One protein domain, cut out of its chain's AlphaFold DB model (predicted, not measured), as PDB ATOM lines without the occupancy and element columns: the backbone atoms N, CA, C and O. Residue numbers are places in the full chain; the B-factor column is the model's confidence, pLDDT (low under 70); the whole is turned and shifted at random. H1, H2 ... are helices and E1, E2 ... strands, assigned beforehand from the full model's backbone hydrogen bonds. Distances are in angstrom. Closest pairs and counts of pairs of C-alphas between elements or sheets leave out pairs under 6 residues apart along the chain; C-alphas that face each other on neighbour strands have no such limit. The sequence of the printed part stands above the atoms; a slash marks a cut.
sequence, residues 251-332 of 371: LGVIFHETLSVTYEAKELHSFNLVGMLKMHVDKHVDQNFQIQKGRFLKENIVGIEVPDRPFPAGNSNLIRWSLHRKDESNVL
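Overview. This is residues 251 to 332 of the 371 residues of the protein "Clathrin adaptor, mu subunit, C-terminal" of Artemisia annua (UniProt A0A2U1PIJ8). Look for a long, narrow, twisted ribbon of three strands: E1 and E2 make a long hairpin, and E3 runs along the other side of E2. At the end of the ribbon away from the hairpin's turn, the stretch between E2 and E3 makes a loose head of loops with the short helix H1, which is not on the sheet. The printed part has 82 residues, with the named elements E1, E2, H1 and E3 in that order along the chain; the sheet's order is E1, E2, E3, antiparallel throughout, and the class is mostly strand. The whole is only just loose, close to extended, with a radius of gyration of the C-alphas of 17.2 A and spans of 55 by 27 by 17 A.

Arrangement. Begin with E1, residues 251 to 264, and its antiparallel neighbour E2, residues 267 to 281, a hairpin whose directions stand at 168 degrees. Their C-alphas 257 and 275 face each other at 4.0 A, and N 252 and O 280 are within hydrogen-bond range at 2.8 A, as are N 267 and O 264 near the turn. E2, the inner strand, has E3, residues 314 to 325, as its other antiparallel neighbour, at 162 degrees. Here C-alphas 281 and 314 face each other at 5.1 A, and so do 271 and 325 at 5.0 A; N 277 and O 319 are 2.8 A apart and N 314 and O 281 also 2.8 A, both within hydrogen-bond range. E1 and E3 are the edge strands. H1, residues 293 to 299, is not on the sheet, with 2 pairs of C-alphas within 10 A, and it is apart from E1. In H1 every O i to N i+4 pair is within hydrogen-bond range.

Along the chain. Find C-alpha 251 at (209.427, 236.054, 143.211); from there E1 runs 43.1 A to C-alpha 264 at (168.338, 228.767, 153.898). E2 returns from Glu 267 to Val 281 over 43.5 A. Look next at Lys 293, where H1 begins; it ends at Glu 299. E3 runs 33.2 A from Gly 314 to C-alpha 325 at (181.237, 228.890, 160.368).

Size, cuts and confidence. The outline is only just a rod, and the two C-alphas farthest apart, those of Ala 265 and Asp 308, are 55.5 A apart. The printed part has no cut. The link from E1 to E2 is tight, with 2 residues; those from E2 to H1, with 11, and from H1 to E3, with 14, are long. The model's mean pLDDT over the printed part is 85.3; look for values under 70 at residues 284 to 288 and 328 to 332.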
ATOM      1  N   LEU A 251     210.298 236.699 142.239       85.19
ATOM      2  CA  LEU A 251     209.427 236.054 143.211       85.19
ATOM      3  C   LEU A 251     208.072 236.769 143.218       85.19
ATOM      4  O   LEU A 251     207.979 237.923 143.632       85.19
ATOM      5  N   GLY A 252     207.024 236.092 142.759       91.06
ATOM      6  CA  GLY A 252     205.641 236.537 142.898       91.06
ATOM      7  C   GLY A 252     204.960 235.819 144.060       91.06
ATOM      8  O   GLY A 252     205.144 234.620 144.245       91.06
ATOM      9  N   VAL A 253     204.127 236.524 144.822       90.31
ATOM     10  CA  VAL A 253     203.297 235.942 145.886       90.31
ATOM     11  C   VAL A 253     201.851 236.342 145.620       90.31
ATOM     12  O   VAL A 253     201.578 237.509 145.381       90.31
ATOM     13  N   ILE A 254     200.920 235.392 145.614       93.00
ATOM     14  CA  ILE A 254     199.515 235.622 145.258       93.00
ATOM     15  C   ILE A 254     198.636 235.087 146.385       93.00
ATOM     16  O   ILE A 254     198.643 233.893 146.676       93.00
ATOM     17  N   PHE A 255     197.844 235.968 146.988       93.81
ATOM     18  CA  PHE A 255     196.804 235.597 147.940       93.81
ATOM     19  C   PHE A 255     195.503 235.363 147.167       93.81
ATOM     20  O   PHE A 255     195.051 236.229 146.420       93.81
ATOM     21  N   HIS A 256     194.917 234.179 147.310       94.06
ATOM     22  CA  HIS A 256     193.679 233.798 146.642       94.06
ATOM     23  C   HIS A 256     192.686 233.280 147.675       94.06
ATOM     24  O   HIS A 256     192.822 232.159 148.163       94.06
ATOM     25  N   GLU A 257     191.670 234.080 147.973       93.81
ATOM     26  CA  GLU A 257     190.577 233.702 148.863       93.81
ATOM     27  C   GLU A 257     189.294 233.460 148.071       93.81
ATOM     28  O   GLU A 257     189.017 234.120 147.070       93.81
ATOM     29  N   THR A 258     188.531 232.467 148.505       94.31
ATOM     30  CA  THR A 258     187.233 232.093 147.955       94.31
ATOM     31  C   THR A 258     186.257 232.031 149.110       94.31
ATOM     32  O   THR A 258     186.381 231.183 149.993       94.31
ATOM     33  N   LEU A 259     185.313 232.963 149.101       94.25
ATOM     34  CA  LEU A 259     184.181 232.966 150.005       94.25
ATOM     35  C   LEU A 259     183.020 232.221 149.342       94.25
ATOM     36  O   LEU A 259     182.689 232.499 148.192       94.25
ATOM     37  N   SER A 260     182.399 231.313 150.087       92.62
ATOM     38  CA  SER A 260     181.156 230.641 149.728       92.62
ATOM     39  C   SER A 260     180.193 230.759 150.903       92.62
ATOM     40  O   SER A 260     180.472 230.266 151.997       92.62
ATOM     41  N   VAL A 261     179.064 231.422 150.672       92.56
ATOM     42  CA  VAL A 261     177.995 231.614 151.657       92.56
ATOM     43  C   VAL A 261     176.747 230.905 151.149       92.56
ATOM     44  O   VAL A 261     176.483 230.893 149.947       92.56
ATOM     45  N   THR A 262     175.992 230.285 152.046       91.19
ATOM     46  CA  THR A 262     174.701 229.663 151.747       91.19
ATOM     47  C   THR A 262     173.707 230.110 152.801       91.19
ATOM     48  O   THR A 262     173.990 229.990 153.991       91.19
ATOM     49  N   TYR A 263     172.556 230.597 152.353       88.56
ATOM     50  CA  TYR A 263     171.420 230.936 153.200       88.56
ATOM     51  C   TYR A 263     170.287 229.946 152.941       88.56
ATOM     52  O   TYR A 263     170.094 229.506 151.806       88.56
ATOM     53  N   GLU A 264     169.530 229.610 153.977       90.56
ATOM     54  CA  GLU A 264     168.338 228.767 153.898       90.56
ATOM     55  C   GLU A 264     167.265 229.359 154.813       90.56
ATOM     56  O   GLU A 264     167.566 229.766 155.925       90.56
ATOM     57  N   ALA A 265     166.018 229.472 154.342       89.12
ATOM     58  CA  ALA A 265     164.892 229.983 155.138       89.12
ATOM     59  C   ALA A 265     165.118 231.343 155.857       89.12
ATOM     60  O   ALA A 265     164.457 231.625 156.852       89.12
ATOM     61  N   LYS A 266     165.971 232.217 155.293       83.88
ATOM     62  CA  LYS A 266     166.468 233.502 155.848       83.88
ATOM     63  C   LYS A 266     167.608 233.402 156.880       83.88
ATOM     64  O   LYS A 266     168.133 234.445 157.254       83.88
ATOM     65  N   GLU A 267     168.030 232.202 157.263       86.12
ATOM     66  CA  GLU A 267     169.144 231.948 158.189       86.12
ATOM     67  C   GLU A 267     170.440 231.611 157.429       86.12
ATOM     68  O   GLU A 267     170.423 231.103 156.297       86.12
ATOM     69  N   LEU A 268     171.597 231.883 158.036       87.62
ATOM     70  CA  LEU A 268     172.908 231.499 157.502       87.62
ATOM     71  C   LEU A 268     173.145 229.984 157.642       87.62
ATOM     72  O   LEU A 268     173.678 229.507 158.641       87.62
ATOM     73  N   HIS A 269     172.842 229.220 156.594       91.50
ATOM     74  CA  HIS A 269     173.090 227.776 156.572       91.50
ATOM     75  C   HIS A 269     174.592 227.429 156.615       91.50
ATOM     76  O   HIS A 269     175.011 226.507 157.320       91.50
ATOM     77  N   SER A 270     175.433 228.129 155.841       92.69
ATOM     78  CA  SER A 270     176.887 227.946 155.935       92.69
ATOM     79  C   SER A 270     177.699 229.154 155.478       92.69
ATOM     80  O   SER A 270     177.360 229.831 154.507       92.69
ATOM     81  N   PHE A 271     178.835 229.361 156.140       93.81
ATOM     82  CA  PHE A 271     179.871 230.302 155.738       93.81
ATOM     83  C   PHE A 271     181.203 229.561 155.599       93.81
ATOM     84  O   PHE A 271     181.679 228.918 156.538       93.81
ATOM     85  N   ASN A 272     181.817 229.646 154.422       94.25
ATOM     86  CA  ASN A 272     183.074 228.984 154.095       94.25
ATOM     87  C   ASN A 272     184.030 229.979 153.436       94.25
ATOM     88  O   ASN A 272     183.845 230.338 152.278       94.25
ATOM     89  N   LEU A 273     185.085 230.384 154.139       94.75
ATOM     90  CA  LEU A 273     186.190 231.143 153.556       94.75
ATOM     91  C   LEU A 273     187.390 230.211 153.381       94.75
ATOM     92  O   LEU A 273     188.013 229.808 154.362       94.75
ATOM     93  N   VAL A 274     187.723 229.864 152.138       95.88
ATOM     94  CA  VAL A 274     188.901 229.054 151.795       95.88
ATOM     95  C   VAL A 274     189.943 229.952 151.150       95.88
ATOM     96  O   VAL A 274     189.729 230.471 150.058       95.88
ATOM     97  N   GLY A 275     191.088 230.109 151.804       95.06
ATOM     98  CA  GLY A 275     192.192 230.910 151.297       95.06
ATOM     99  C   GLY A 275     193.426 230.093 150.954       95.06
ATOM    100  O   GLY A 275     193.639 228.982 151.451       95.06
ATOM    101  N   MET A 276     194.230 230.633 150.046       94.31
ATOM    102  CA  MET A 276     195.434 230.001 149.538       94.31
ATOM    103  C   MET A 276     196.513 231.042 149.258       94.31
ATOM    104  O   MET A 276     196.295 231.999 148.515       94.31
ATOM    105  N   LEU A 277     197.698 230.816 149.813       92.62
ATOM    106  CA  LEU A 277     198.911 231.539 149.476       92.62
ATOM    107  C   LEU A 277     199.614 230.759 148.373       92.62
ATOM    108  O   LEU A 277     200.069 229.639 148.606       92.62
ATOM    109  N   LYS A 278     199.701 231.339 147.182       91.94
ATOM    110  CA  LYS A 278     200.499 230.816 146.076       91.94
ATOM    111  C   LYS A 278     201.783 231.619 145.947       91.94
ATOM    112  O   LYS A 278     201.806 232.811 146.244       91.94
ATOM    113  N   MET A 279     202.831 230.981 145.459       90.50
ATOM    114  CA  MET A 279     204.090 231.632 145.138       90.50
ATOM    115  C   MET A 279     204.540 231.183 143.754       90.50
ATOM    116  O   MET A 279     204.550 229.988 143.451       90.50
ATOM    117  N   HIS A 280     204.860 232.167 142.924       89.81
ATOM    118  CA  HIS A 280     205.306 232.010 141.554       89.81
ATOM    119  C   HIS A 280     206.801 232.314 141.480       89.81
ATOM    120  O   HIS A 280     207.216 233.425 141.811       89.81
ATOM    121  N   VAL A 281     207.600 231.339 141.053       89.12
ATOM    122  CA  VAL A 281     209.041 231.510 140.819       89.12
ATOM    123  C   VAL A 281     209.295 231.334 139.329       89.12
ATOM    124  O   VAL A 281     209.040 230.262 138.781       89.12
ATOM    125  N   ASP A 282     209.774 232.389 138.674       81.69
ATOM    126  CA  ASP A 282     209.802 232.476 137.206       81.69
ATOM    127  C   ASP A 282     210.730 231.429 136.548       81.69
ATOM    128  O   ASP A 282     210.449 230.950 135.450       81.69
ATOM    129  N   LYS A 283     211.837 231.029 137.206       77.56
ATOM    130  CA  LYS A 283     212.841 230.117 136.617       77.56
ATOM    131  C   LYS A 283     213.495 229.137 137.602       77.56
ATOM    132  O   LYS A 283     213.889 229.512 138.697       77.56
ATOM    133  N   HIS A 284     213.715 227.929 137.071       55.78
ATOM    134  CA  HIS A 284     214.556 226.810 137.529       55.78
ATOM    135  C   HIS A 284     214.256 226.053 138.846       55.78
ATOM    136  O   HIS A 284     214.059 226.622 139.909       55.78
ATOM    137  N   VAL A 285     214.415 224.724 138.720       58.72
ATOM    138  CA  VAL A 285     214.506 223.648 139.735       58.72
ATOM    139  C   VAL A 285     213.195 222.948 140.150       58.72
ATOM    140  O   VAL A 285     212.146 223.561 140.324       58.72
ATOM    141  N   ASP A 286     213.329 221.616 140.218       58.22
ATOM    142  CA  ASP A 286     212.483 220.508 140.686       58.22
ATOM    143  C   ASP A 286     211.076 220.800 141.223       58.22
ATOM    144  O   ASP A 286     210.883 221.487 142.217       58.22
ATOM    145  N   GLN A 287     210.084 220.108 140.654       62.66
ATOM    146  CA  GLN A 287     208.656 220.250 140.977       62.66
ATOM    147  C   GLN A 287     208.246 219.747 142.380       62.66
ATOM    148  O   GLN A 287     207.119 219.990 142.807       62.66
ATOM    149  N   ASN A 288     209.133 219.053 143.103       69.12
ATOM    150  CA  ASN A 288     208.835 218.420 144.390       69.12
ATOM    151  C   ASN A 288     209.547 219.129 145.549       69.12
ATOM    152  O   ASN A 288     210.706 218.844 145.857       69.12
ATOM    153  N   PHE A 289     208.813 219.999 146.242       74.56
ATOM    154  CA  PHE A 289     209.233 220.630 147.493       74.56
ATOM    155  C   PHE A 289     208.251 220.299 148.625       74.56
ATOM    156  O   PHE A 289     207.061 220.096 148.390       74.56
ATOM    157  N   GLN A 290     208.750 220.270 149.861       79.44
ATOM    158  CA  GLN A 290     207.927 220.189 151.068       79.44
ATOM    159  C   GLN A 290     208.228 221.384 151.975       79.44
ATOM    160  O   GLN A 290     209.353 221.888 152.019       79.44
ATOM    161  N   ILE A 291     207.197 221.862 152.672       84.12
ATOM    162  CA  ILE A 291     207.244 223.058 153.519       84.12
ATOM    163  C   ILE A 291     207.397 222.638 154.979       84.12
ATOM    164  O   ILE A 291     206.673 221.759 155.453       84.12
ATOM    165  N   GLN A 292     208.281 223.314 155.717       86.31
ATOM    166  CA  GLN A 292     208.475 223.095 157.153       86.31
ATOM    167  C   GLN A 292     207.250 223.540 157.967       86.31
ATOM    168  O   GLN A 292     207.219 224.638 158.530       86.31
ATOM    169  N   LYS A 293     206.252 222.657 158.099       85.94
ATOM    170  CA  LYS A 293     205.050 222.893 158.920       85.94
ATOM    171  C   LYS A 293     205.401 223.332 160.349       85.94
ATOM    172  O   LYS A 293     204.827 224.294 160.850       85.94
ATOM    173  N   GLY A 294     206.380 222.677 160.979       85.81
ATOM    174  CA  GLY A 294     206.808 222.997 162.348       85.81
ATOM    175  C   GLY A 294     207.385 224.408 162.503       85.81
ATOM    176  O   GLY A 294     207.149 225.061 163.518       85.81
ATOM    177  N   ARG A 295     208.087 224.918 161.482       83.50
ATOM    178  CA  ARG A 295     208.674 226.260 161.520       83.50
ATOM    179  C   ARG A 295     207.644 227.352 161.258       83.50
ATOM    180  O   ARG A 295     207.660 228.375 161.940       83.50
ATOM    181  N   PHE A 296     206.691 227.097 160.363       87.44
ATOM    182  CA  PHE A 296     205.548 227.986 160.174       87.44
ATOM    183  C   PHE A 296     204.744 228.154 161.475       87.44
ATOM    184  O   PHE A 296     204.485 229.283 161.881       87.44
ATOM    185  N   LEU A 297     204.440 227.059 162.181       86.06
ATOM    186  CA  LEU A 297     203.691 227.101 163.446       86.06
ATOM    187  C   LEU A 297     204.425 227.844 164.577       86.06
ATOM    188  O   LEU A 297     203.779 228.498 165.392       86.06
ATOM    189  N   LYS A 298     205.759 227.751 164.640       91.38
ATOM    190  CA  LYS A 298     206.563 228.367 165.708       91.38
ATOM    191  C   LYS A 298     206.933 229.828 165.429       91.38
ATOM    192  O   LYS A 298     206.978 230.636 166.352       91.38
ATOM    193  N   GLU A 299     207.246 230.158 164.177       92.38
ATOM    194  CA  GLU A 299     207.910 231.418 163.802       92.38
ATOM    195  C   GLU A 299     207.099 232.254 162.793       92.38
ATOM    196  O   GLU A 299     207.450 233.403 162.539       92.38
ATOM    197  N   ASN A 300     205.997 231.727 162.240       88.44
ATOM    198  CA  ASN A 300     205.264 232.293 161.091       88.44
ATOM    199  C   ASN A 300     206.147 232.477 159.837       88.44
ATOM    200  O   ASN A 300     205.892 233.348 158.999       88.44
ATOM    201  N   ILE A 301     207.186 231.645 159.706       89.12
ATOM    202  CA  ILE A 301     208.108 231.630 158.567       89.12
ATOM    203  C   ILE A 301     207.732 230.485 157.629       89.12
ATOM    204  O   ILE A 301     207.660 229.329 158.051       89.12
ATOM    205  N   VAL A 302     207.535 230.793 156.346       87.88
ATOM    206  CA  VAL A 302     207.413 229.771 155.297       87.88
ATOM    207  C   VAL A 302     208.803 229.480 154.744       87.88
ATOM    208  O   VAL A 302     209.480 230.372 154.231       87.88
ATOM    209  N   GLY A 303     209.221 228.220 154.854       88.25
ATOM    210  CA  GLY A 303     210.512 227.737 154.378       88.25
ATOM    211  C   GLY A 303     210.444 226.287 153.907       88.25
ATOM    212  O   GLY A 303     209.547 225.529 154.286       88.25
ATOM    213  N   ILE A 304     211.403 225.924 153.062       87.50
ATOM    214  CA  ILE A 304     211.578 224.587 152.486       87.50
ATOM    215  C   ILE A 304     212.172 223.656 153.549       87.50
ATOM    216  O   ILE A 304     212.958 224.098 154.385       87.50
ATOM    217  N   GLU A 305     211.814 222.371 153.521       87.56
ATOM    218  CA  GLU A 305     212.326 221.372 154.469       87.56
ATOM    219  C   GLU A 305     213.856 221.289 154.522       87.56
ATOM    220  O   GLU A 305     214.421 221.229 155.612       87.56
ATOM    221  N   VAL A 306     214.515 221.394 153.368       87.69
ATOM    222  CA  VAL A 306     215.974 221.468 153.248       87.69
ATOM    223  C   VAL A 306     216.361 222.911 152.887       87.69
ATOM    224  O   VAL A 306     216.084 223.315 151.757       87.69
ATOM    225  N   PRO A 307     216.997 223.690 153.790       83.50
ATOM    226  CA  PRO A 307     217.312 225.107 153.556       83.50
ATOM    227  C   PRO A 307     218.219 225.377 152.349       83.50
ATOM    228  O   PRO A 307     218.166 226.462 151.776       83.50
ATOM    229  N   ASP A 308     219.035 224.390 151.971       86.75
ATOM    230  CA  ASP A 308     219.985 224.471 150.855       86.75
ATOM    231  C   ASP A 308     219.352 224.160 149.488       86.75
ATOM    232  O   ASP A 308     220.016 224.284 148.457       86.75
ATOM    233  N   ARG A 309     218.077 223.744 149.446       85.56
ATOM    234  CA  ARG A 309     217.341 223.589 148.183       85.56
ATOM    235  C   ARG A 309     216.692 224.922 147.794       85.56
ATOM    236  O   ARG A 309     216.124 225.584 148.660       85.56
ATOM    237  N   PRO A 310     216.728 225.321 146.512       83.19
ATOM    238  CA  PRO A 310     215.969 226.475 146.043       83.19
ATOM    239  C   PRO A 310     214.463 226.193 146.098       83.19
ATOM    240  O   PRO A 310     214.030 225.039 146.092       83.19
ATOM    241  N   PHE A 311     213.655 227.256 146.115       81.81
ATOM    242  CA  PHE A 311     212.218 227.117 145.881       81.81
ATOM    243  C   PHE A 311     211.976 226.574 144.463       81.81
ATOM    244  O   PHE A 311     212.724 226.935 143.552       81.81
ATOM    245  N   PRO A 312     210.952 225.729 144.266       82.06
ATOM    246  CA  PRO A 312     210.662 225.146 142.963       82.06
ATOM    247  C   PRO A 312     210.199 226.221 141.978       82.06
ATOM    248  O   PRO A 312     209.515 227.174 142.365       82.06
ATOM    249  N   ALA A 313     210.501 226.032 140.697       82.81
ATOM    250  CA  ALA A 313     209.956 226.879 139.643       82.81
ATOM    251  C   ALA A 313     208.441 226.678 139.453       82.81
ATOM    252  O   ALA A 313     207.902 225.582 139.627       82.81
ATOM    253  N   GLY A 314     207.762 227.732 139.001       84.25
ATOM    254  CA  GLY A 314     206.340 227.717 138.667       84.25
ATOM    255  C   GLY A 314     205.421 228.057 139.841       84.25
ATOM    256  O   GLY A 314     205.792 228.778 140.764       84.25
ATOM    257  N   ASN A 315     204.172 227.585 139.763       82.19
ATOM    258  CA  ASN A 315     203.103 227.914 140.709       82.19
ATOM    259  C   ASN A 315     203.053 226.914 141.869       82.19
ATOM    260  O   ASN A 315     202.481 225.831 141.743       82.19
ATOM    261  N   SER A 316     203.593 227.309 143.017       84.31
ATOM    262  CA  SER A 316     203.571 226.520 144.247       84.31
ATOM    263  C   SER A 316     202.462 226.990 145.198       84.31
ATOM    264  O   SER A 316     202.284 228.187 145.419       84.31
ATOM    265  N   ASN A 317     201.696 226.057 145.773       88.50
ATOM    266  CA  ASN A 317     200.701 226.363 146.807       88.50
ATOM    267  C   ASN A 317     201.389 226.262 148.180       88.50
ATOM    268  O   ASN A 317     201.682 225.158 148.632       88.50
ATOM    269  N   LEU A 318     201.668 227.397 148.825       89.50
ATOM    270  CA  LEU A 318     202.425 227.459 150.079       89.50
ATOM    271  C   LEU A 318     201.581 227.129 151.313       89.50
ATOM    272  O   LEU A 318     201.957 226.311 152.147       89.50
ATOM    273  N   ILE A 319     200.443 227.805 151.455       92.12
ATOM    274  CA  ILE A 319     199.550 227.666 152.609       92.12
ATOM    275  C   ILE A 319     198.130 227.587 152.072       92.12
ATOM    276  O   ILE A 319     197.769 228.340 151.171       92.12
ATOM    277  N   ARG A 320     197.311 226.709 152.651       93.75
ATOM    278  CA  ARG A 320     195.856 226.732 152.500       93.75
ATOM    279  C   ARG A 320     195.237 226.919 153.881       93.75
ATOM    280  O   ARG A 320     195.594 226.184 154.798       93.75
ATOM    281  N   TRP A 321     194.330 227.877 154.017       94.06
ATOM    282  CA  TRP A 321     193.494 228.059 155.202       94.06
ATOM    283  C   TRP A 321     192.026 227.853 154.845       94.06
ATOM    284  O   TRP A 321     191.612 227.998 153.693       94.06
ATOM    285  N   SER A 322     191.234 227.488 155.845       94.50
ATOM    286  CA  SER A 322     189.787 227.369 155.729       94.50
ATOM    287  C   SER A 322     189.144 227.781 157.042       94.50
ATOM    288  O   SER A 322     189.464 227.213 158.086       94.50
ATOM    289  N   LEU A 323     188.227 228.738 156.977       92.44
ATOM    290  CA  LEU A 323     187.331 229.108 158.061       92.44
ATOM    291  C   LEU A 323     185.928 228.626 157.682       92.44
ATOM    292  O   LEU A 323     185.333 229.142 156.737       92.44
ATOM    293  N   HIS A 324     185.427 227.633 158.410       92.56
ATOM    294  CA  HIS A 324     184.034 227.200 158.348       92.56
ATOM    295  C   HIS A 324     183.296 227.772 159.557       92.56
ATOM    296  O   HIS A 324     183.786 227.652 160.682       92.56
ATOM    297  N   ARG A 325     182.140 228.392 159.327       89.06
ATOM    298  CA  ARG A 325     181.237 228.890 160.368       89.06
ATOM    299  C   ARG A 325     179.790 228.550 160.033       89.06
ATOM    300  O   ARG A 325     179.421 228.421 158.863       89.06
ATOM    301  N   LYS A 326     178.999 228.414 161.094       83.75
ATOM    302  CA  LYS A 326     177.544 228.197 161.071       83.75
ATOM    303  C   LYS A 326     176.790 229.249 161.893       83.75
ATOM    304  O   LYS A 326     175.573 229.221 161.953       83.75
ATOM    305  N   ASP A 327     177.519 230.131 162.567       80.62
ATOM    306  CA  ASP A 327     176.997 231.169 163.438       80.62
ATOM    307  C   ASP A 327     176.921 232.514 162.704       80.62
ATOM    308  O   ASP A 327     177.888 232.965 162.086       80.62
ATOM    309  N   GLU A 328     175.777 233.187 162.818       66.19
ATOM    310  CA  GLU A 328     175.505 234.486 162.179       66.19
ATOM    311  C   GLU A 328     176.328 235.648 162.756       66.19
ATOM    312  O   GLU A 328     176.378 236.726 162.173       66.19
ATOM    313  N   SER A 329     177.032 235.418 163.870       66.75
ATOM    314  CA  SER A 329     177.673 236.422 164.735       66.75
ATOM    315  C   SER A 329     178.613 237.427 164.047       66.75
ATOM    316  O   SER A 329     178.994 238.424 164.655       66.75
ATOM    317  N   ASN A 330     179.062 237.141 162.823       58.16
ATOM    318  CA  ASN A 330     180.029 237.944 162.070       58.16
ATOM    319  C   ASN A 330     179.686 238.088 160.574       58.16
ATOM    320  O   ASN A 330     180.503 238.610 159.812       58.16
ATOM    321  N   VAL A 331     178.515 237.624 160.131       61.09
ATOM    322  CA  VAL A 331     178.057 237.818 158.750       61.09
ATOM    323  C   VAL A 331     176.934 238.840 158.786       61.09
ATOM    324  O   VAL A 331     175.957 238.663 159.502       61.09
ATOM    325  N   LEU A 332     177.071 239.923 158.018       57.66
ATOM    326  CA  LEU A 332     175.979 240.868 157.790       57.66
ATOM    327  C   LEU A 332     174.859 240.142 157.031       57.66
ATOM    328  O   LEU A 332     174.865 240.120 155.799       57.66
TER     329      LEU A 332